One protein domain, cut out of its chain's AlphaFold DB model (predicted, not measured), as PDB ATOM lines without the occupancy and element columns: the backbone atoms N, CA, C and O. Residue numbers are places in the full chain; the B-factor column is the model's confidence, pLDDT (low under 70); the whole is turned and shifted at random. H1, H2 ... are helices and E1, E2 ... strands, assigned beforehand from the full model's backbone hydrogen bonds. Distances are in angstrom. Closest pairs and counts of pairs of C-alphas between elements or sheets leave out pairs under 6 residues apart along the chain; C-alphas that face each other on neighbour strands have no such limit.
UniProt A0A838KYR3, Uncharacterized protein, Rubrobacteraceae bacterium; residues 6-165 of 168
ATOM      1  N   PRO A   6      -0.661  53.904  39.955       83.56
ATOM      2  CA  PRO A   6       0.381  53.123  40.634       83.56
ATOM      3  C   PRO A   6       0.592  51.707  40.074       83.56
ATOM      4  O   PRO A   6       1.662  51.123  40.260       83.56
ATOM      5  N   ALA A   7      -0.417  51.133  39.413       88.31
ATOM      6  CA  ALA A   7      -0.314  49.822  38.782       88.31
ATOM      7  C   ALA A   7       0.186  49.912  37.333       88.31
ATOM      8  O   ALA A   7       0.941  49.046  36.892       88.31
ATOM      9  N   LEU A   8      -0.207  50.952  36.596       92.50
ATOM     10  CA  LEU A   8       0.165  51.166  35.195       92.50
ATOM     11  C   LEU A   8       0.775  52.570  35.024       92.50
ATOM     12  O   LEU A   8       0.151  53.437  34.412       92.50
ATOM     13  N   PRO A   9       1.994  52.813  35.541       91.31
ATOM     14  CA  PRO A   9       2.570  54.163  35.640       91.31
ATOM     15  C   PRO A   9       2.856  54.825  34.289       91.31
ATOM     16  O   PRO A   9       2.986  56.042  34.200       91.31
ATOM     17  N   HIS A  10       2.961  54.032  33.225       92.06
ATOM     18  CA  HIS A  10       3.119  54.523  31.856       92.06
ATOM     19  C   HIS A  10       1.988  54.026  30.951       92.06
ATOM     20  O   HIS A  10       2.131  54.011  29.731       92.06
ATOM     21  N   GLY A  11       0.879  53.583  31.548       92.38
ATOM     22  CA  GLY A  11      -0.272  53.091  30.816       92.38
ATOM     23  C   GLY A  11      -0.875  54.176  29.928       92.38
ATOM     24  O   GLY A  11      -1.032  55.320  30.354       92.38
ATOM     25  N   LEU A  12      -1.234  53.807  28.700       92.50
ATOM     26  CA  LEU A  12      -1.949  54.679  27.772       92.50
ATOM     27  C   LEU A  12      -3.403  54.208  27.650       92.50
ATOM     28  O   LEU A  12      -3.633  53.131  27.093       92.50
ATOM     29  N   PRO A  13      -4.392  54.978  28.138       93.62
ATOM     30  CA  PRO A  13      -5.796  54.701  27.864       93.62
ATOM     31  C   PRO A  13      -6.068  54.753  26.356       93.62
ATOM     32  O   PRO A  13      -5.714  55.731  25.698       93.62
ATOM     33  N   ILE A  14      -6.692  53.707  25.817       93.69
ATOM     34  CA  ILE A  14      -7.012  53.577  24.383       93.69
ATOM     35  C   ILE A  14      -8.511  53.475  24.098       93.69
ATOM     36  O   ILE A  14      -8.928  53.724  22.971       93.69
ATOM     37  N   ALA A  15      -9.318  53.128  25.102       92.31
ATOM     38  CA  ALA A  15     -10.773  53.107  25.009       92.31
ATOM     39  C   ALA A  15     -11.401  53.350  26.387       92.31
ATOM     40  O   ALA A  15     -10.758  53.140  27.418       92.31
ATOM     41  N   ALA A  16     -12.660  53.776  26.393       91.81
ATOM     42  CA  ALA A  16     -13.476  53.961  27.586       91.81
ATOM     43  C   ALA A  16     -14.938  53.650  27.249       91.81
ATOM     44  O   ALA A  16     -15.364  53.889  26.118       91.81
ATOM     45  N   ASP A  17     -15.698  53.162  28.224       87.38
ATOM     46  CA  ASP A  17     -17.123  52.843  28.053       87.38
ATOM     47  C   ASP A  17     -18.066  54.019  28.377       87.38
ATOM     48  O   ASP A  17     -19.267  53.939  28.141       87.38
ATOM     49  N   GLY A  18     -17.528  55.121  28.910       86.81
ATOM     50  CA  GLY A  18     -18.303  56.294  29.332       86.81
ATOM     51  C   GLY A  18     -18.896  56.207  30.745       86.81
ATOM     52  O   GLY A  18     -19.464  57.194  31.210       86.81
ATOM     53  N   TYR A  19     -18.705  55.091  31.452       85.06
ATOM     54  CA  TYR A  19     -19.197  54.836  32.813       85.06
ATOM     55  C   TYR A  19     -18.069  54.696  33.843       85.06
ATOM     56  O   TYR A  19     -18.293  54.292  34.977       85.06
ATOM     57  N   GLY A  20     -16.850  55.090  33.469       83.88
ATOM     58  CA  GLY A  20     -15.684  55.072  34.350       83.88
ATOM     59  C   GLY A  20     -14.787  53.852  34.165       83.88
ATOM     60  O   GLY A  20     -13.744  53.789  34.816       83.88
ATOM     61  N   ASN A  21     -15.122  52.937  33.248       89.94
ATOM     62  CA  ASN A  21     -14.252  51.823  32.904       89.94
ATOM     63  C   ASN A  21     -13.423  52.152  31.663       89.94
ATOM     64  O   ASN A  21     -13.895  52.792  30.715       89.94
ATOM     65  N   ILE A  22     -12.159  51.729  31.672       92.81
ATOM     66  CA  ILE A  22     -11.223  52.044  30.594       92.81
ATOM     67  C   ILE A  22     -10.347  50.854  30.216       92.81
ATOM     68  O   ILE A  22      -9.998  50.024  31.055       92.81
ATOM     69  N   TRP A  23      -9.928  50.822  28.953       94.56
ATOM     70  CA  TRP A  23      -8.897  49.915  28.461       94.56
ATOM     71  C   TRP A  23      -7.583  50.667  28.319       94.56
ATOM     72  O   TRP A  23      -7.517  51.720  27.678       94.56
ATOM     73  N   VAL A  24      -6.531  50.119  28.914       95.44
ATOM     74  CA  VAL A  24      -5.210  50.737  29.011       95.44
ATOM     75  C   VAL A  24      -4.177  49.800  28.418       95.44
ATOM     76  O   VAL A  24      -4.073  48.646  28.829       95.44
ATOM     77  N   VAL A  25      -3.380  50.303  27.481       95.56
ATOM     78  CA  VAL A  25      -2.182  49.601  27.019       95.56
ATOM     79  C   VAL A  25      -1.075  49.816  28.041       95.56
ATOM     80  O   VAL A  25      -0.712  50.954  28.337       95.56
ATOM     81  N   ASP A  26      -0.519  48.729  28.563       95.12
ATOM     82  CA  ASP A  26       0.628  48.753  29.465       95.12
ATOM     83  C   ASP A  26       1.912  49.018  28.675       95.12
ATOM     84  O   ASP A  26       2.373  48.177  27.905       95.12
ATOM     85  N   LEU A  27       2.493  50.199  28.853       93.75
ATOM     86  CA  LEU A  27       3.755  50.586  28.227       93.75
ATOM     87  C   LEU A  27       4.836  50.742  29.292       93.75
ATOM     88  O   LEU A  27       4.538  50.888  30.474       93.75
ATOM     89  N   HIS A  28       6.102  50.732  28.870       92.38
ATOM     90  CA  HIS A  28       7.242  51.029  29.742       92.38
ATOM     91  C   HIS A  28       8.261  51.899  28.992       92.38
ATOM     92  O   HIS A  28       8.345  51.835  27.764       92.38
ATOM     93  N   PRO A  29       9.074  52.714  29.683       89.88
ATOM     94  CA  PRO A  29      10.117  53.493  29.034       89.88
ATOM     95  C   PRO A  29      11.061  52.592  28.232       89.88
ATOM     96  O   PRO A  29      11.558  51.586  28.735       89.88
ATOM     97  N   GLY A  30      11.306  52.955  26.973       85.62
ATOM     98  CA  GLY A  30      12.217  52.219  26.094       85.62
ATOM     99  C   GLY A  30      11.653  50.930  25.483       85.62
ATOM    100  O   GLY A  30      12.402  50.213  24.820       85.62
ATOM    101  N   THR A  31      10.362  50.613  25.648       82.00
ATOM    102  CA  THR A  31       9.760  49.473  24.937       82.00
ATOM    103  C   THR A  31       9.628  49.751  23.444       82.00
ATOM    104  O   THR A  31       9.002  50.724  23.039       82.00
ATOM    105  N   ALA A  32      10.155  48.844  22.618       86.31
ATOM    106  CA  ALA A  32       9.995  48.866  21.159       86.31
ATOM    107  C   ALA A  32       8.772  48.065  20.665       86.31
ATOM    108  O   ALA A  32       8.554  47.930  19.463       86.31
ATOM    109  N   ARG A  33       8.002  47.472  21.586       87.88
ATOM    110  CA  ARG A  33       6.809  46.668  21.298       87.88
ATOM    111  C   ARG A  33       5.651  47.163  22.149       87.88
ATOM    112  O   ARG A  33       5.866  47.577  23.285       87.88
ATOM    113  N   TRP A  34       4.445  47.070  21.601       91.00
ATOM    114  CA  TRP A  34       3.220  47.267  22.366       91.00
ATOM    115  C   TRP A  34       3.123  46.222  23.476       91.00
ATOM    116  O   TRP A  34       3.423  45.048  23.243       91.00
ATOM    117  N   GLY A  35       2.732  46.657  24.671       93.00
ATOM    118  CA  GLY A  35       2.449  45.753  25.775       93.00
ATOM    119  C   GLY A  35       0.992  45.286  25.797       93.00
ATOM    120  O   GLY A  35       0.218  45.600  24.884       93.00
ATOM    121  N   PRO A  36       0.629  44.505  26.824       96.50
ATOM    122  CA  PRO A  36      -0.716  43.971  26.971       96.50
ATOM    123  C   PRO A  36      -1.732  45.076  27.259       96.50
ATOM    124  O   PRO A  36      -1.388  46.170  27.709       96.50
ATOM    125  N   ILE A  37      -2.999  44.762  27.022       96.81
ATOM    126  CA  ILE A  37      -4.126  45.632  27.337       96.81
ATOM    127  C   ILE A  37      -4.799  45.115  28.593       96.81
ATOM    128  O   ILE A  37      -5.128  43.930  28.688       96.81
ATOM    129  N   TYR A  38      -5.032  46.028  29.524       96.25
ATOM    130  CA  TYR A  38      -5.814  45.782  30.719       96.25
ATOM    131  C   TYR A  38      -7.126  46.553  30.667       96.25
ATOM    132  O   TYR A  38      -7.161  47.702  30.230       96.25
ATOM    133  N   PHE A  39      -8.189  45.923  31.145       94.88
ATOM    134  CA  PHE A  39      -9.455  46.560  31.464       94.88
ATOM    135  C   PHE A  39      -9.453  46.950  32.946       94.88
ATOM    136  O   PHE A  39      -9.293  46.092  33.816       94.88
ATOM    137  N   ALA A  40      -9.623  48.238  33.231       93.25
ATOM    138  CA  ALA A  40      -9.737  48.773  34.580       93.25
ATOM    139  C   ALA A  40     -11.187  49.206  34.821       93.25
ATOM    140  O   ALA A  40     -11.669  50.139  34.175       93.25
ATOM    141  N   CYS A  41     -11.857  48.538  35.760       91.31
ATOM    142  CA  CYS A  41     -13.185  48.920  36.226       91.31
ATOM    143  C   CYS A  41     -13.076  49.797  37.470       91.31
ATOM    144  O   CYS A  41     -12.243  49.531  38.341       91.31
ATOM    145  N   HIS A  42     -13.917  50.826  37.551       84.62
ATOM    146  CA  HIS A  42     -13.986  51.723  38.704       84.62
ATOM    147  C   HIS A  42     -14.971  51.224  39.776       84.62
ATOM    148  O   HIS A  42     -14.616  51.162  40.953       84.62
ATOM    149  N   ASP A  43     -16.185  50.829  39.380       84.00
ATOM    150  CA  ASP A  43     -17.286  50.546  40.317       84.00
ATOM    151  C   ASP A  43     -17.079  49.259  41.124       84.00
ATOM    152  O   ASP A  43     -17.278  49.229  42.342       84.00
ATOM    153  N   ALA A  44     -16.628  48.200  40.456       86.88
ATOM    154  CA  ALA A  44     -15.994  47.059  41.094       86.88
ATOM    155  C   ALA A  44     -14.498  47.212  40.823       86.88
ATOM    156  O   ALA A  44     -14.073  46.839  39.732       86.88
ATOM    157  N   PRO A  45     -13.702  47.791  41.741       90.31
ATOM    158  CA  PRO A  45     -12.343  48.232  41.453       90.31
ATOM    159  C   PRO A  45     -11.419  47.037  41.190       90.31
ATOM    160  O   PRO A  45     -10.722  46.547  42.087       90.31
ATOM    161  N   VAL A  46     -11.454  46.556  39.946       92.75
ATOM    162  CA  VAL A  46     -10.729  45.412  39.399       92.75
ATOM    163  C   VAL A  46      -9.911  45.835  38.189       92.75
ATOM    164  O   VAL A  46     -10.251  46.772  37.469       92.75
ATOM    165  N   ASN A  47      -8.806  45.132  37.984       94.56
ATOM    166  CA  ASN A  47      -7.961  45.248  36.812       94.56
ATOM    167  C   ASN A  47      -7.805  43.863  36.199       94.56
ATOM    168  O   ASN A  47      -7.283  42.960  36.859       94.56
ATOM    169  N   LEU A  48      -8.257  43.712  34.961       95.94
ATOM    170  CA  LEU A  48      -8.312  42.448  34.242       95.94
ATOM    171  C   LEU A  48      -7.400  42.516  33.027       95.94
ATOM    172  O   LEU A  48      -7.393  43.504  32.298       95.94
ATOM    173  N   TYR A  49      -6.633  41.465  32.784       96.69
ATOM    174  CA  TYR A  49      -5.937  41.287  31.522       96.69
ATOM    175  C   TYR A  49      -6.979  41.064  30.419       96.69
ATOM    176  O   TYR A  49      -7.792  40.146  30.509       96.69
ATOM    177  N   GLN A  50      -6.967  41.900  29.383       96.25
ATOM    178  CA  GLN A  50      -7.924  41.834  28.276       96.25
ATOM    179  C   GLN A  50      -7.318  41.149  27.049       96.25
ATOM    180  O   GLN A  50      -7.952  40.285  26.447       96.25
ATOM    181  N   ALA A  51      -6.109  41.553  26.655       96.50
ATOM    182  CA  ALA A  51      -5.460  41.083  25.433       96.50
ATOM    183  C   ALA A  51      -3.935  41.221  25.512       96.50
ATOM    184  O   ALA A  51      -3.413  42.090  26.211       96.50
ATOM    185  N   GLY A  52      -3.209  40.403  24.746       95.31
ATOM    186  CA  GLY A  52      -1.741  40.435  24.721       95.31
ATOM    187  C   GLY A  52      -1.152  41.511  23.818       95.31
ATOM    188  O   GLY A  52       0.039  41.801  23.910       95.31
ATOM    189  N   SER A  53      -1.961  42.096  22.935       93.94
ATOM    190  CA  SER A  53      -1.545  43.180  22.050       93.94
ATOM    191  C   SER A  53      -2.740  44.022  21.585       93.94
ATOM    192  O   SER A  53      -3.874  43.534  21.592       93.94
ATOM    193  N   PRO A  54      -2.499  45.253  21.096       93.69
ATOM    194  CA  PRO A  54      -3.530  46.069  20.458       93.69
ATOM    195  C   PRO A  54      -4.202  45.407  19.260       93.69
ATOM    196  O   PRO A  54      -5.395  45.594  19.065       93.69
ATOM    197  N   VAL A  55      -3.466  44.605  18.488       94.00
ATOM    198  CA  VAL A  55      -4.038  43.892  17.338       94.00
ATOM    199  C   VAL A  55      -5.077  42.879  17.811       94.00
ATOM    200  O   VAL A  55      -6.210  42.933  17.356       94.00
ATOM    201  N   GLN A  56      -4.737  42.047  18.803       94.06
ATOM    202  CA  GLN A  56      -5.688  41.082  19.372       94.06
ATOM    203  C   GLN A  56      -6.919  41.767  19.971       94.06
ATOM    204  O   GLN A  56      -8.026  41.257  19.856       94.06
ATOM    205  N   PHE A  57      -6.736  42.924  20.607       95.19
ATOM    206  CA  PHE A  57      -7.857  43.694  21.135       95.19
ATOM    207  C   PHE A  57      -8.783  44.211  20.032       95.19
ATOM    208  O   PHE A  57      -9.997  44.109  20.169       95.19
ATOM    209  N   LEU A  58      -8.233  44.737  18.934       94.06
ATOM    210  CA  LEU A  58      -9.035  45.188  17.795       94.06
ATOM    211  C   LEU A  58      -9.750  44.025  17.102       94.06
ATOM    212  O   LEU A  58     -10.916  44.173  16.750       94.06
ATOM    213  N   ASP A  59      -9.092  42.873  16.961       94.19
ATOM    214  CA  ASP A  59      -9.715  41.666  16.409       94.19
ATOM    215  C   ASP A  59     -10.941  41.258  17.243       94.19
ATOM    216  O   ASP A  59     -12.022  41.024  16.703       94.19
ATOM    217  N   GLU A  60     -10.809  41.244  18.573       93.75
ATOM    218  CA  GLU A  60     -11.915  40.952  19.493       93.75
ATOM    219  C   GLU A  60     -13.005  42.029  19.474       93.75
ATOM    220  O   GLU A  60     -14.195  41.708  19.559       93.75
ATOM    221  N   LEU A  61     -12.626  43.298  19.320       91.25
ATOM    222  CA  LEU A  61     -13.566  44.408  19.189       91.25
ATOM    223  C   LEU A  61     -14.411  44.266  17.928       91.25
ATOM    224  O   LEU A  61     -15.629  44.384  18.001       91.25
ATOM    225  N   PHE A  62     -13.799  43.984  16.779       92.12
ATOM    226  CA  PHE A  62     -14.550  43.786  15.542       92.12
ATOM    227  C   PHE A  62     -15.425  42.537  15.613       92.12
ATOM    228  O   PHE A  62     -16.592  42.598  15.228       92.12
ATOM    229  N   ARG A  63     -14.922  41.452  16.212       91.69
ATOM    230  CA  ARG A  63     -15.691  40.219  16.422       91.69
ATOM    231  C   ARG A  63     -16.965  40.436  17.246       91.69
ATOM    232  O   ARG A  63     -17.962  39.767  17.006       91.69
ATOM    233  N   MET A  64     -16.967  41.392  18.174       88.25
ATOM    234  CA  MET A  64     -18.167  41.784  18.926       88.25
ATOM    235  C   MET A  64     -19.266  42.357  18.017       88.25
ATOM    236  O   MET A  64     -20.451  42.138  18.254       88.25
ATOM    237  N   PHE A  65     -18.899  43.071  16.951       87.69
ATOM    238  CA  PHE A  65     -19.851  43.677  16.013       87.69
ATOM    239  C   PHE A  65     -20.247  42.753  14.853       87.69
ATOM    240  O   PHE A  65     -21.175  43.070  14.109       87.69
ATOM    241  N   GLU A  66     -19.600  41.599  14.720       88.81
ATOM    242  CA  GLU A  66     -19.909  40.591  13.707       88.81
ATOM    243  C   GLU A  66     -20.722  39.439  14.314       88.81
ATOM    244  O   GLU A  66     -20.334  38.914  15.356       88.81
ATOM    245  N   PRO A  67     -21.823  38.976  13.688       87.94
ATOM    246  CA  PRO A  67     -22.525  37.778  14.146       87.94
ATOM    247  C   PRO A  67     -21.560  36.577  14.244       87.94
ATOM    248  O   PRO A  67     -20.812  36.334  13.297       87.94
ATOM    249  N   PRO A  68     -21.565  35.789  15.337       90.06
ATOM    250  CA  PRO A  68     -22.595  35.702  16.377       90.06
ATOM    251  C   PRO A  68     -22.400  36.643  17.581       90.06
ATOM    252  O   PRO A  68     -23.031  36.417  18.609       90.06
ATOM    253  N   HIS A  69     -21.554  37.669  17.471       85.00
ATOM    254  CA  HIS A  69     -21.250  38.660  18.512       85.00
ATOM    255  C   HIS A  69     -20.519  38.084  19.734       85.00
ATOM    256  O   HIS A  69     -20.649  38.586  20.843       85.00
ATOM    257  N   GLN A  70     -19.731  37.023  19.541       85.94
ATOM    258  CA  GLN A  70     -18.953  36.395  20.612       85.94
ATOM    259  C   GLN A  70     -17.574  37.041  20.714       85.94
ATOM    260  O   GLN A  70     -16.724  36.812  19.857       85.94
ATOM    261  N   SER A  71     -17.326  37.817  21.765       87.62
ATOM    262  CA  SER A  71     -16.067  38.535  21.963       87.62
ATOM    263  C   SER A  71     -15.529  38.347  23.373       87.62
ATOM    264  O   SER A  71     -16.270  38.423  24.347       87.62
ATOM    265  N   LEU A  72     -14.210  38.195  23.487       84.75
ATOM    266  CA  LEU A  72     -13.533  38.187  24.781       84.75
ATOM    267  C   LEU A  72     -13.597  39.553  25.473       84.75
ATOM    268  O   LEU A  72     -13.347  39.631  26.671       84.75
ATOM    269  N   ILE A  73     -13.891  40.640  24.753       83.19
ATOM    270  CA  ILE A  73     -14.155  41.938  25.391       83.19
ATOM    271  C   ILE A  73     -15.423  41.852  26.236       83.19
ATOM    272  O   ILE A  73     -15.400  42.265  27.392       83.19
ATOM    273  N   ASP A  74     -16.473  41.248  25.688       79.94
ATOM    274  CA  ASP A  74     -17.756  41.097  26.368       79.94
ATOM    275  C   ASP A  74     -17.653  40.099  27.534       79.94
ATOM    276  O   ASP A  74     -17.969  40.436  28.673       79.94
ATOM    277  N   ASP A  75     -17.041  38.928  27.300       77.19
ATOM    278  CA  ASP A  75     -16.835  37.904  28.339       77.19
ATOM    279  C   ASP A  75     -16.054  38.444  29.555       77.19
ATOM    280  O   ASP A  75     -16.332  38.105  30.711       77.19
ATOM    281  N   VAL A  76     -15.022  39.259  29.304       75.56
ATOM    282  CA  VAL A  76     -14.201  39.857  30.368       75.56
ATOM    283  C   VAL A  76     -14.992  40.917  31.131       75.56
ATOM    284  O   VAL A  76     -14.890  40.978  32.361       75.56
ATOM    285  N   HIS A  77     -15.773  41.723  30.414       76.56
ATOM    286  CA  HIS A  77     -16.563  42.812  30.970       76.56
ATOM    287  C   HIS A  77     -17.736  42.316  31.830       76.56
ATOM    288  O   HIS A  77     -17.909  42.816  32.941       76.56
ATOM    289  N   GLU A  78     -18.498  41.319  31.375       74.19
ATOM    290  CA  GLU A  78     -19.716  40.875  32.066       74.19
ATOM    291  C   GLU A  78     -19.442  39.795  33.129       74.19
ATOM    292  O   GLU A  78     -19.749  39.978  34.312       74.19
ATOM    293  N   ASP A  79     -18.802  38.684  32.751       77.94
ATOM    294  CA  ASP A  79     -18.701  37.500  33.617       77.94
ATOM    295  C   ASP A  79     -17.463  37.520  34.523       77.94
ATOM    296  O   ASP A  79     -17.515  37.213  35.726       77.94
ATOM    297  N   ARG A  80     -16.296  37.844  33.954       85.06
ATOM    298  CA  ARG A  80     -15.011  37.708  34.668       85.06
ATOM    299  C   ARG A  80     -14.815  38.793  35.715       85.06
ATOM    300  O   ARG A  80     -14.262  38.509  36.780       85.06
ATOM    301  N   LEU A  81     -15.331  39.990  35.455       87.00
ATOM    302  CA  LEU A  81     -15.355  41.106  36.395       87.00
ATOM    303  C   LEU A  81     -15.987  40.702  37.728       87.00
ATOM    304  O   LEU A  81     -15.343  40.822  38.776       87.00
ATOM    305  N   ALA A  82     -17.208  40.163  37.695       87.75
ATOM    306  CA  ALA A  82     -17.919  39.755  38.902       87.75
ATOM    307  C   ALA A  82     -17.151  38.665  39.666       87.75
ATOM    308  O   ALA A  82     -17.010  38.737  40.892       87.75
ATOM    309  N   HIS A  83     -16.593  37.687  38.947       91.06
ATOM    310  CA  HIS A  83     -15.810  36.611  39.547       91.06
ATOM    311  C   HIS A  83     -14.549  37.121  40.260       91.06
ATOM    312  O   HIS A  83     -14.310  36.759  41.421       91.06
ATOM    313  N   VAL A  84     -13.755  37.975  39.607       93.94
ATOM    314  CA  VAL A  84     -12.527  38.541  40.187       93.94
ATOM    315  C   VAL A  84     -12.851  39.453  41.364       93.94
ATOM    316  O   VAL A  84     -12.178  39.365  42.393       93.94
ATOM    317  N   TRP A  85     -13.906  40.266  41.264       92.75
ATOM    318  CA  TRP A  85     -14.340  41.125  42.363       92.75
ATOM    319  C   TRP A  85     -14.709  40.323  43.614       92.75
ATOM    320  O   TRP A  85     -14.299  40.657  44.728       92.75
ATOM    321  N   GLN A  86     -15.448  39.227  43.449       89.06
ATOM    322  CA  GLN A  86     -15.908  38.414  44.574       89.06
ATOM    323  C   GLN A  86     -14.773  37.576  45.174       89.06
ATOM    324  O   GLN A  86     -14.550  37.601  46.392       89.06
ATOM    325  N   THR A  87     -14.036  36.860  44.325       90.62
ATOM    326  CA  THR A  87     -13.138  35.777  44.756       90.62
ATOM    327  C   THR A  87     -11.664  36.163  44.779       90.62
ATOM    328  O   THR A  87     -10.916  35.602  45.576       90.62
ATOM    329  N   ASN A  88     -11.264  37.146  43.970       91.00
ATOM    330  CA  ASN A  88      -9.882  37.567  43.756       91.00
ATOM    331  C   ASN A  88      -8.928  36.367  43.557       91.00
ATOM    332  O   ASN A  88      -8.103  36.080  44.429       91.00
ATOM    333  N   PRO A  89      -9.091  35.601  42.465       92.88
ATOM    334  CA  PRO A  89      -8.374  34.348  42.265       92.88
ATOM    335  C   PRO A  89      -6.873  34.587  42.043       92.88
ATOM    336  O   PRO A  89      -6.445  35.668  41.653       92.88
ATOM    337  N   GLY A  90      -6.054  33.562  42.299       92.19
ATOM    338  CA  GLY A  90      -4.612  33.613  42.012       92.19
ATOM    339  C   GLY A  90      -3.777  34.479  42.964       92.19
ATOM    340  O   GLY A  90      -2.589  34.675  42.726       92.19
ATOM    341  N   VAL A  91      -4.367  34.976  44.054       95.69
ATOM    342  CA  VAL A  91      -3.650  35.755  45.069       95.69
ATOM    343  C   VAL A  91      -2.628  34.899  45.813       95.69
ATOM    344  O   VAL A  91      -2.971  33.907  46.456       95.69
ATOM    345  N   LEU A  92      -1.380  35.355  45.801       97.50
ATOM    346  CA  LEU A  92      -0.266  34.786  46.545       97.50
ATOM    347  C   LEU A  92      -0.050  35.548  47.857       97.50
ATOM    348  O   LEU A  92      -0.175  36.777  47.935       97.50
ATOM    349  N   SER A  93       0.295  34.819  48.914       96.88
ATOM    350  CA  SER A  93       0.717  35.424  50.172       96.88
ATOM    351  C   SER A  93       2.151  35.953  50.076       96.88
ATOM    352  O   SER A  93       2.982  35.426  49.335       96.88
ATOM    353  N   TYR A  94       2.462  36.969  50.885       97.56
ATOM    354  CA  TYR A  94       3.829  37.464  51.060       97.56
ATOM    355  C   TYR A  94       4.822  36.327  51.355       97.56
ATOM    356  O   TYR A  94       5.867  36.245  50.719       97.56
ATOM    357  N   GLU A  95       4.480  35.409  52.268       97.81
ATOM    358  CA  GLU A  95       5.362  34.293  52.635       97.81
ATOM    359  C   GLU A  95       5.603  33.319  51.479       97.81
ATOM    360  O   GLU A  95       6.733  32.857  51.298       97.81
ATOM    361  N   GLN A  96       4.563  33.018  50.693       98.00
ATOM    362  CA  GLN A  96       4.683  32.172  49.503       98.00
ATOM    363  C   GLN A  96       5.653  32.795  48.496       98.00
ATOM    364  O   GLN A  96       6.540  32.106  47.999       98.00
ATOM    365  N   CYS A  97       5.532  34.098  48.232       98.31
ATOM    366  CA  CYS A  97       6.426  34.791  47.307       98.31
ATOM    367  C   CYS A  97       7.847  34.931  47.859       98.31
ATOM    368  O   CYS A  97       8.803  34.714  47.121       98.31
ATOM    369  N   LEU A  98       8.010  35.223  49.152       98.19
ATOM    370  CA  LEU A  98       9.325  35.365  49.784       98.19
ATOM    371  C   LEU A  98      10.151  34.070  49.706       98.19
ATOM    372  O   LEU A  98      11.367  34.133  49.529       98.19
ATOM    373  N   ARG A  99       9.492  32.909  49.826       98.19
ATOM    374  CA  ARG A  99      10.107  31.572  49.721       98.19
ATOM    375  C   ARG A  99      10.105  31.006  48.296       98.19
ATOM    376  O   ARG A  99      10.523  29.868  48.109       98.19
ATOM    377  N   SER A 100       9.609  31.755  47.314       98.12
ATOM    378  CA  SER A 100       9.522  31.293  45.930       98.12
ATOM    379  C   SER A 100      10.911  31.133  45.310       98.12
ATOM    380  O   SER A 100      11.788  31.973  45.506       98.12
ATOM    381  N   GLU A 101      11.085  30.081  44.510       98.25
ATOM    382  CA  GLU A 101      12.253  29.919  43.637       98.25
ATOM    383  C   GLU A 101      12.213  30.879  42.436       98.25
ATOM    384  O   GLU A 101      13.234  31.095  41.784       98.25
ATOM    385  N   ASP A 102      11.061  31.504  42.159       98.44
ATOM    386  CA  ASP A 102      10.973  32.550  41.151       98.44
ATOM    387  C   ASP A 102      11.698  33.822  41.642       98.44
ATOM    388  O   ASP A 102      11.309  34.428  42.654       98.44
ATOM    389  N   PRO A 103      12.751  34.272  40.935       98.38
ATOM    390  CA  PRO A 103      13.543  35.416  41.367       98.38
ATOM    391  C   PRO A 103      12.745  36.723  41.350       98.38
ATOM    392  O   PRO A 103      13.013  37.595  42.171       98.38
ATOM    393  N   ILE A 104      11.752  36.868  40.466       98.56
ATOM    394  CA  ILE A 104      10.904  38.062  40.379       98.56
ATOM    395  C   ILE A 104       9.971  38.124  41.584       98.56
ATOM    396  O   ILE A 104       9.892  39.160  42.243       98.56
ATOM    397  N   LEU A 105       9.307  37.011  41.914       98.62
ATOM    398  CA  LEU A 105       8.385  36.966  43.051       98.62
ATOM    399  C   LEU A 105       9.116  37.163  44.380       98.62
ATOM    400  O   LEU A 105       8.674  37.961  45.210       98.62
ATOM    401  N   SER A 106      10.253  36.490  44.572       98.56
ATOM    402  CA  SER A 106      11.016  36.625  45.816       98.56
ATOM    403  C   SER A 106      11.691  37.991  45.938       98.56
ATOM    404  O   SER A 106      11.762  38.537  47.039       98.56
ATOM    405  N   ALA A 107      12.179  38.586  44.842       98.69
ATOM    406  CA  ALA A 107      12.716  39.946  44.863       98.69
ATOM    407  C   ALA A 107      11.629  40.969  45.193       98.69
ATOM    408  O   ALA A 107      11.848  41.812  46.059       98.69
ATOM    409  N   PHE A 108      10.448  40.859  44.576       98.44
ATOM    410  CA  PHE A 108       9.358  41.782  44.866       98.44
ATOM    411  C   PHE A 108       8.880  41.660  46.309       98.44
ATOM    412  O   PHE A 108       8.727  42.673  46.982       98.44
ATOM    413  N   ALA A 109       8.723  40.436  46.823       98.31
ATOM    414  CA  ALA A 109       8.357  40.221  48.218       98.31
ATOM    415  C   ALA A 109       9.339  40.906  49.183       98.31
ATOM    416  O   ALA A 109       8.900  41.514  50.147       98.31
ATOM    417  N   ARG A 110      10.650  40.906  48.903       98.25
ATOM    418  CA  ARG A 110      11.651  41.602  49.738       98.25
ATOM    419  C   ARG A 110      11.515  43.135  49.739       98.25
ATOM    420  O   ARG A 110      12.021  43.767  50.661       98.25
ATOM    421  N   GLU A 111      10.856  43.735  48.745       97.81
ATOM    422  CA  GLU A 111      10.533  45.177  48.702       97.81
ATOM    423  C   GLU A 111       9.210  45.512  49.436       97.81
ATOM    424  O   GLU A 111       8.798  46.677  49.519       97.81
ATOM    425  N   LEU A 112       8.522  44.490  49.953       97.00
ATOM    426  CA  LEU A 112       7.214  44.567  50.597       97.00
ATOM    427  C   LEU A 112       7.286  44.092  52.057       97.00
ATOM    428  O   LEU A 112       8.330  43.688  52.561       97.00
ATOM    429  N   ASP A 113       6.142  44.139  52.735       95.25
ATOM    430  CA  ASP A 113       5.939  43.545  54.055       95.25
ATOM    431  C   ASP A 113       4.736  42.581  54.035       95.25
ATOM    432  O   ASP A 113       3.989  42.499  53.054       95.25
ATOM    433  N   GLU A 114       4.522  41.859  55.136       95.31
ATOM    434  CA  GLU A 114       3.470  40.839  55.283       95.31
ATOM    435  C   GLU A 114       2.027  41.352  55.098       95.31
ATOM    436  O   GLU A 114       1.090  40.563  54.894       95.31
ATOM    437  N   SER A 115       1.823  42.674  55.148       95.44
ATOM    438  CA  SER A 115       0.516  43.278  54.888       95.44
ATOM    439  C   SER A 115       0.140  43.235  53.409       95.44
ATOM    440  O   SER A 115      -1.041  43.369  53.090       95.44
ATOM    441  N   PHE A 116       1.081  42.982  52.501       96.38
ATOM    442  CA  PHE A 116       0.794  42.870  51.076       96.38
ATOM    443  C   PHE A 116       0.350  41.461  50.667       96.38
ATOM    444  O   PHE A 116       0.733  40.438  51.241       96.38
ATOM    445  N   GLN A 117      -0.497  41.425  49.646       96.62
ATOM    446  CA  GLN A 117      -0.768  40.243  48.836       96.62
ATOM    447  C   GLN A 117      -0.256  40.495  47.426       96.62
ATOM    448  O   GLN A 117      -0.259  41.645  46.987       96.62
ATOM    449  N   ILE A 118       0.190  39.444  46.744       98.19
ATOM    450  CA  ILE A 118       0.876  39.538  45.452       98.19
ATOM    451  C   ILE A 118       0.062  38.803  44.386       98.19
ATOM    452  O   ILE A 118      -0.552  37.775  44.661       98.19
ATOM    453  N   ILE A 119       0.055  39.342  43.173       97.75
ATOM    454  CA  ILE A 119      -0.605  38.794  41.989       97.75
ATOM    455  C   ILE A 119       0.431  38.700  40.882       97.75
ATOM    456  O   ILE A 119       1.132  39.675  40.610       97.75
ATOM    457  N   ASP A 120       0.507  37.548  40.227       97.94
ATOM    458  CA  ASP A 120       1.378  37.329  39.079       97.94
ATOM    459  C   ASP A 120       0.548  37.139  37.809       97.94
ATOM    460  O   ASP A 120      -0.123  36.126  37.636       97.94
ATOM    461  N   LEU A 121       0.603  38.129  36.923       97.56
ATOM    462  CA  LEU A 121      -0.090  38.145  35.637       97.56
ATOM    463  C   LEU A 121       0.874  37.950  34.457       97.56
ATOM    464  O   LEU A 121       0.482  38.154  33.310       97.56
ATOM    465  N   ARG A 122       2.133  37.538  34.682       96.69
ATOM    466  CA  ARG A 122       3.101  37.316  33.584       96.69
ATOM    467  C   ARG A 122       2.641  36.252  32.581       96.69
ATOM    468  O   ARG A 122       3.033  36.314  31.421       96.69
ATOM    469  N   CYS A 123       1.805  35.314  33.027       95.75
ATOM    470  CA  CYS A 123       1.204  34.254  32.212       95.75
ATOM    471  C   CYS A 123      -0.333  34.351  32.173       95.75
ATOM    472  O   CYS A 123      -1.005  33.325  32.052       95.75
ATOM    473  N   ALA A 124      -0.882  35.559  32.331       95.94
ATOM    474  CA  ALA A 124      -2.321  35.791  32.384       95.94
ATOM    475  C   ALA A 124      -3.035  35.433  31.074       95.94
ATOM    476  O   ALA A 124      -2.504  35.589  29.969       95.94
ATOM    477  N   LYS A 125      -4.279  34.991  31.219       94.38
ATOM    478  CA  LYS A 125      -5.258  34.817  30.146       94.38
ATOM    479  C   LYS A 125      -6.299  35.938  30.210       94.38
ATOM    480  O   LYS A 125      -6.466  36.546  31.266       94.38
ATOM    481  N   PRO A 126      -7.020  36.212  29.106       94.81
ATOM    482  CA  PRO A 126      -8.157  37.130  29.122       94.81
ATOM    483  C   PRO A 126      -9.111  36.833  30.286       94.81
ATOM    484  O   PRO A 126      -9.579  35.704  30.436       94.81
ATOM    485  N   GLY A 127      -9.345  37.839  31.130       93.69
ATOM    486  CA  GLY A 127     -10.186  37.754  32.327       93.69
ATOM    487  C   GLY A 127      -9.447  37.464  33.634       93.69
ATOM    488  O   GLY A 127     -10.029  37.672  34.699       93.69
ATOM    489  N   ASP A 128      -8.180  37.042  33.591       96.19
ATOM    490  CA  ASP A 128      -7.349  36.972  34.796       96.19
ATOM    491  C   ASP A 128      -7.065  38.387  35.304       96.19
ATOM    492  O   ASP A 128      -6.846  39.317  34.526       96.19
ATOM    493  N   GLY A 129      -7.035  38.580  36.618       95.44
ATOM    494  CA  GLY A 129      -6.865  39.914  37.168       95.44
ATOM    495  C   GLY A 129      -6.959  39.961  38.677       95.44
ATOM    496  O   GLY A 129      -6.874  38.940  39.355       95.44
ATOM    497  N   PHE A 130      -7.120  41.169  39.207       95.50
ATOM    498  CA  PHE A 130      -7.234  41.374  40.644       95.50
ATOM    499  C   PHE A 130      -8.062  42.601  41.015       95.50
ATOM    500  O   PHE A 130      -8.157  43.572  40.268       95.50
ATOM    501  N   SER A 131      -8.622  42.559  42.219       93.88
ATOM    502  CA  SER A 131      -9.379  43.640  42.846       93.88
ATOM    503  C   SER A 131      -8.441  44.661  43.495       93.88
ATOM    504  O   SER A 131      -8.019  44.486  44.641       93.88
ATOM    505  N   TRP A 132      -8.102  45.738  42.791       89.88
ATOM    506  CA  TRP A 132      -7.199  46.775  43.293       89.88
ATOM    507  C   TRP A 132      -7.823  47.655  44.387       89.88
ATOM    508  O   TRP A 132      -7.121  48.151  45.262       89.88
ATOM    509  N   GLY A 133      -9.145  47.796  44.426       88.44
ATOM    510  CA  GLY A 133      -9.837  48.523  45.497       88.44
ATOM    511  C   GLY A 133     -10.445  47.618  46.568       88.44
ATOM    512  O   GLY A 133     -11.353  48.052  47.276       88.44
ATOM    513  N   ARG A 134      -9.985  46.362  46.705       89.75
ATOM    514  CA  ARG A 134     -10.624  45.337  47.562       89.75
ATOM    515  C   ARG A 134     -10.866  45.773  49.009       89.75
ATOM    516  O   ARG A 134     -11.825  45.322  49.629       89.75
ATOM    517  N   TYR A 135     -10.018  46.639  49.553       90.81
ATOM    518  CA  TYR A 135     -10.127  47.124  50.931       90.81
ATOM    519  C   TYR A 135     -10.502  48.610  51.016       90.81
ATOM    520  O   TYR A 135     -10.232  49.277  52.018       90.81
ATOM    521  N   GLY A 136     -11.149  49.122  49.967       88.75
ATOM    522  CA  GLY A 136     -11.611  50.499  49.849       88.75
ATOM    523  C   GLY A 136     -10.592  51.435  49.186       88.75
ATOM    524  O   GLY A 136      -9.496  51.013  48.811       88.75
ATOM    525  N   PRO A 137     -10.914  52.737  49.091       85.06
ATOM    526  CA  PRO A 137     -10.168  53.718  48.287       85.06
ATOM    527  C   PRO A 137      -8.751  54.020  48.799       85.06
ATOM    528  O   PRO A 137      -7.979  54.709  48.146       85.06
ATOM    529  N   LYS A 138      -8.391  53.526  49.991       88.38
ATOM    530  CA  LYS A 138      -7.043  53.663  50.570       88.38
ATOM    531  C   LYS A 138      -6.178  52.417  50.371       88.38
ATOM    532  O   LYS A 138      -5.105  52.333  50.968       88.38
ATOM    533  N   THR A 139      -6.648  51.438  49.596       91.25
ATOM    534  CA  THR A 139      -5.866  50.244  49.260       91.25
ATOM    535  C   THR A 139      -4.628  50.679  48.483       91.25
ATOM    536  O   THR A 139      -4.738  51.277  47.418       91.25
ATOM    537  N   GLN A 140      -3.439  50.418  49.029       93.00
ATOM    538  CA  GLN A 140      -2.198  50.748  48.332       93.00
ATOM    539  C   GLN A 140      -1.902  49.689  47.285       93.00
ATOM    540  O   GLN A 140      -1.913  48.502  47.611       93.00
ATOM    541  N   ILE A 141      -1.569  50.135  46.075       94.25
ATOM    542  CA  ILE A 141      -1.156  49.281  44.964       94.25
ATOM    543  C   ILE A 141       0.302  49.537  44.628       94.25
ATOM    544  O   ILE A 141       0.767  50.677  44.628       94.25
ATOM    545  N   LYS A 142       1.023  48.457  44.346       95.62
ATOM    546  CA  LYS A 142       2.400  48.485  43.863       95.62
ATOM    547  C   LYS A 142       2.546  47.539  42.682       95.62
ATOM    548  O   LYS A 142       1.908  46.490  42.642       95.62
ATOM    549  N   ARG A 143       3.444  47.876  41.765       95.88
ATOM    550  CA  ARG A 143       3.896  46.996  40.688       95.88
ATOM    551  C   ARG A 143       5.393  46.763  40.800       95.88
ATOM    552  O   ARG A 143       6.145  47.687  41.113       95.88
ATOM    553  N   PHE A 144       5.837  45.548  40.501       96.75
ATOM    554  CA  PHE A 144       7.258  45.252  40.437       96.75
ATOM    555  C   PHE A 144       7.860  45.655  39.097       96.75
ATOM    556  O   PHE A 144       7.928  44.863  38.150       96.75
ATOM    557  N   ARG A 145       8.359  46.894  39.038       93.56
ATOM    558  CA  ARG A 145       9.075  47.422  37.867       93.56
ATOM    559  C   ARG A 145       8.209  47.239  36.609       93.56
ATOM    560  O   ARG A 145       7.026  47.563  36.624       93.56
ATOM    561  N   THR A 146       8.782  46.686  35.542       93.50
ATOM    562  CA  THR A 146       8.087  46.420  34.278       93.50
ATOM    563  C   THR A 146       7.374  45.065  34.248       93.50
ATOM    564  O   THR A 146       6.609  44.792  33.323       93.50
ATOM    565  N   HIS A 147       7.574  44.196  35.244       95.38
ATOM    566  CA  HIS A 147       6.932  42.884  35.272       95.38
ATOM    567  C   HIS A 147       5.439  43.028  35.563       95.38
ATOM    568  O   HIS A 147       5.044  43.872  36.365       95.38
ATOM    569  N   ALA A 148       4.611  42.185  34.940       96.12
ATOM    570  CA  ALA A 148       3.181  42.076  35.230       96.12
ATOM    571  C   ALA A 148       2.947  41.361  36.576       96.12
ATOM    572  O   ALA A 148       2.263  40.348  36.649       96.12
ATOM    573  N   VAL A 149       3.585  41.858  37.636       97.88
ATOM    574  CA  VAL A 149       3.478  41.368  39.008       97.88
ATOM    575  C   VAL A 149       3.095  42.551  39.883       97.88
ATOM    576  O   VAL A 149       3.782  43.576  39.909       97.88
ATOM    577  N   PHE A 150       1.984  42.406  40.590       97.44
ATOM    578  CA  PHE A 150       1.324  43.472  41.332       97.44
ATOM    579  C   PHE A 150       1.181  43.082  42.793       97.44
ATOM    580  O   PHE A 150       1.200  41.902  43.138       97.44
ATOM    581  N   ALA A 151       1.033  44.069  43.661       97.00
ATOM    582  CA  ALA A 151       0.720  43.853  45.056       97.00
ATOM    583  C   ALA A 151      -0.306  44.867  45.541       97.00
ATOM    584  O   ALA A 151      -0.262  46.036  45.154       97.00
ATOM    585  N   TYR A 152      -1.201  44.425  46.418       94.88
ATOM    586  CA  TYR A 152      -2.172  45.289  47.077       94.88
ATOM    587  C   TYR A 152      -2.145  45.076  48.590       94.88
ATOM    588  O   TYR A 152      -1.952  43.960  49.084       94.88
ATOM    589  N   GLN A 153      -2.275  46.169  49.339       94.88
ATOM    590  CA  GLN A 153      -2.108  46.144  50.787       94.88
ATOM    591  C   GLN A 153      -3.411  45.782  51.504       94.88
ATOM    592  O   GLN A 153      -4.427  46.463  51.357       94.88
ATOM    593  N   LYS A 154      -3.360  44.754  52.355       92.81
ATOM    594  CA  LYS A 154      -4.427  44.431  53.307       92.81
ATOM    595  C   LYS A 154      -4.497  45.495  54.407       92.81
ATOM    596  O   LYS A 154      -3.461  46.005  54.842       92.81
ATOM    597  N   PRO A 155      -5.689  45.800  54.939       87.31
ATOM    598  CA  PRO A 155      -5.807  46.657  56.103       87.31
ATOM    599  C   PRO A 155      -5.046  46.034  57.276       87.31
ATOM    600  O   PRO A 155      -5.167  44.841  57.555       87.31
ATOM    601  N   LYS A 156      -4.269  46.858  57.987       77.75
ATOM    602  CA  LYS A 156      -3.642  46.441  59.247       77.75
ATOM    603  C   LYS A 156      -4.744  46.021  60.222       77.75
ATOM    604  O   LYS A 156      -5.727  46.749  60.380       77.75
ATOM    605  N   SER A 157      -4.581  44.861  60.857       67.56
ATOM    606  CA  SER A 157      -5.534  44.340  61.842       67.56
ATOM    607  C   SER A 157      -5.886  45.406  62.889       67.56
ATOM    608  O   SER A 157      -5.019  46.123  63.385       67.56
ATOM    609  N   ILE A 158      -7.163  45.500  63.268       58.34
ATOM    610  CA  ILE A 158      -7.638  46.430  64.311       58.34
ATOM    611  C   ILE A 158      -6.900  46.183  65.643       58.34
ATOM    612  O   ILE A 158      -6.647  47.123  66.398       58.34
ATOM    613  N   ILE A 159      -6.453  44.947  65.887       56.84
ATOM    614  CA  ILE A 159      -5.689  44.558  67.078       56.84
ATOM    615  C   ILE A 159      -4.317  45.258  67.112       56.84
ATOM    616  O   ILE A 159      -3.896  45.722  68.170       56.84
ATOM    617  N   SER A 160      -3.654  45.457  65.966       53.31
ATOM    618  CA  SER A 160      -2.370  46.174  65.919       53.31
ATOM    619  C   SER A 160      -2.527  47.686  66.143       53.31
ATOM    620  O   SER A 160      -1.590  48.341  66.592       53.31
ATOM    621  N   ARG A 161      -3.709  48.259  65.861       50.59
ATOM    622  CA  ARG A 161      -4.029  49.667  66.181       50.59
ATOM    623  C   ARG A 161      -4.300  49.892  67.668       50.59
ATOM    624  O   ARG A 161      -3.993  50.971  68.166       50.59
ATOM    625  N   LEU A 162      -4.877  48.905  68.353       51.47
ATOM    626  CA  LEU A 162      -5.155  48.971  69.791       51.47
ATOM    627  C   LEU A 162      -3.900  48.690  70.633       51.47
ATOM    628  O   LEU A 162      -3.676  49.378  71.622       51.47
ATOM    629  N   LEU A 163      -3.041  47.757  70.209       56.34
ATOM    630  CA  LEU A 163      -1.801  47.419  70.924       56.34
ATOM    631  C   LEU A 163      -0.657  48.426  70.706       56.34
ATOM    632  O   LEU A 163       0.227  48.530  71.546       56.34
ATOM    633  N   GLY A 164      -0.686  49.217  69.627       48.62
ATOM    634  CA  GLY A 164       0.290  50.291  69.377       48.62
ATOM    635  C   GLY A 164       0.050  51.589  70.164       48.62
ATOM    636  O   GLY A 164       0.718  52.584  69.902       48.62
ATOM    637  N   ARG A 165      -0.933  51.611  71.076       46.09
ATOM    638  CA  ARG A 165      -1.314  52.776  71.898       46.09
ATOM    639  C   ARG A 165      -1.133  52.570  73.407       46.09
ATOM    640  O   ARG A 165      -1.596  53.408  74.175       46.09
TER     641      ARG A 165
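What this domain is: This is residues 6 to 165 of the 168 residues of an uncharacterized protein of Rubrobacteraceae bacterium (UniProt A0A838KYR3). Two antiparallel sheets follow each other along the longest axis: a strongly twisted one, in the order E1 E2 E3 E4, with H1 and H2 packed on one face, and a smaller one, in the order E5 E7 E6, with H3 and H4 packed on one face. The long stretch of residues 121 to 140 runs from E5 past E4 to E6, and residues 158 to 165, with H5, stick out as a tail. The 160 printed residues hold five named helices and seven named strands, in the order E1 E2 E3 E4 H1 H2 H3 H4 E5 E6 E7 H5, of mixed class. The whole is compact, with a radius of gyration of the C-alphas of 16.8 A, yet elongated, spanning 61 by 32 by 24 A.

How they stand to each other: Go first to E1, residues 12 to 16, E2, 22 to 25, E3, 37 to 41, and E4, 46 to 51: a meander, each strand the antiparallel neighbour of the one before. Within hydrogen-bond range you find N 12 and O 25, 2.9 A, N 24 and O 38, 2.8 A, and N 39 and O 48, 2.8 A. Next, H1, residues 54 to 65, is on this sheet at a height of 9.9 A; its closest C-alphas to E4 are Phe 57 and Ala 51, 5.6 A. H2, residues 72 to 87, is on the same face as H1, two layers in all, helices on one face of a sheet; its height over the sheet is 8.6 A, it lies over E4, and the closest C-alphas of the two are those of Trp 85 and Val 46, 6.3 A. H2 touches H1 with residues 72 to 74 alone, about perpendicular at 77 degrees, the closest C-alphas being Leu 72 and Glu 60, 6.2 A. Further on, H3, residues 94 to 98, and H4, 103 to 110, touch; the C-alphas of Leu 98 and Ser 106 are closest, 4.5 A. Both are on the same face of the sheet of E5, residues 116 to 120, E7, 149 to 153, and E6, 141 to 143, where N 119 and O 150, 2.8 A, and N 142 and O 151, 2.9 A, are within hydrogen-bond range. H4 runs along the strands, at 16 degrees to E7 on the local plane. Residues 129 to 130 pair antiparallel with residues 47 to 48 of E4. H5, residues 158 to 163, touches no helix. Every O i to N i+4 pair is within hydrogen-bond range in H3, H4 and H5, against 7 of 8 in H1 and 9 of 12 in H2.

Where its parts are: Find C-alpha 12 at (-1.949, 54.679, 27.772), where E1 begins. E4 runs 15.5 A, H1 17.1 A and H2 20.1 A, with a kink of 39 degrees near residue 79. H5 ends at C-alpha 163, (-1.801, 47.419, 70.924).

The domain as a whole: The C-alphas of Pro 67 and Arg 165 are farthest apart, 63.3 A. The printed part has no cut; the links E2 to E3 and E5 to E6 are long. Mean pLDDT of the printed part is 90.1, and residues 157 to 165 are under 70.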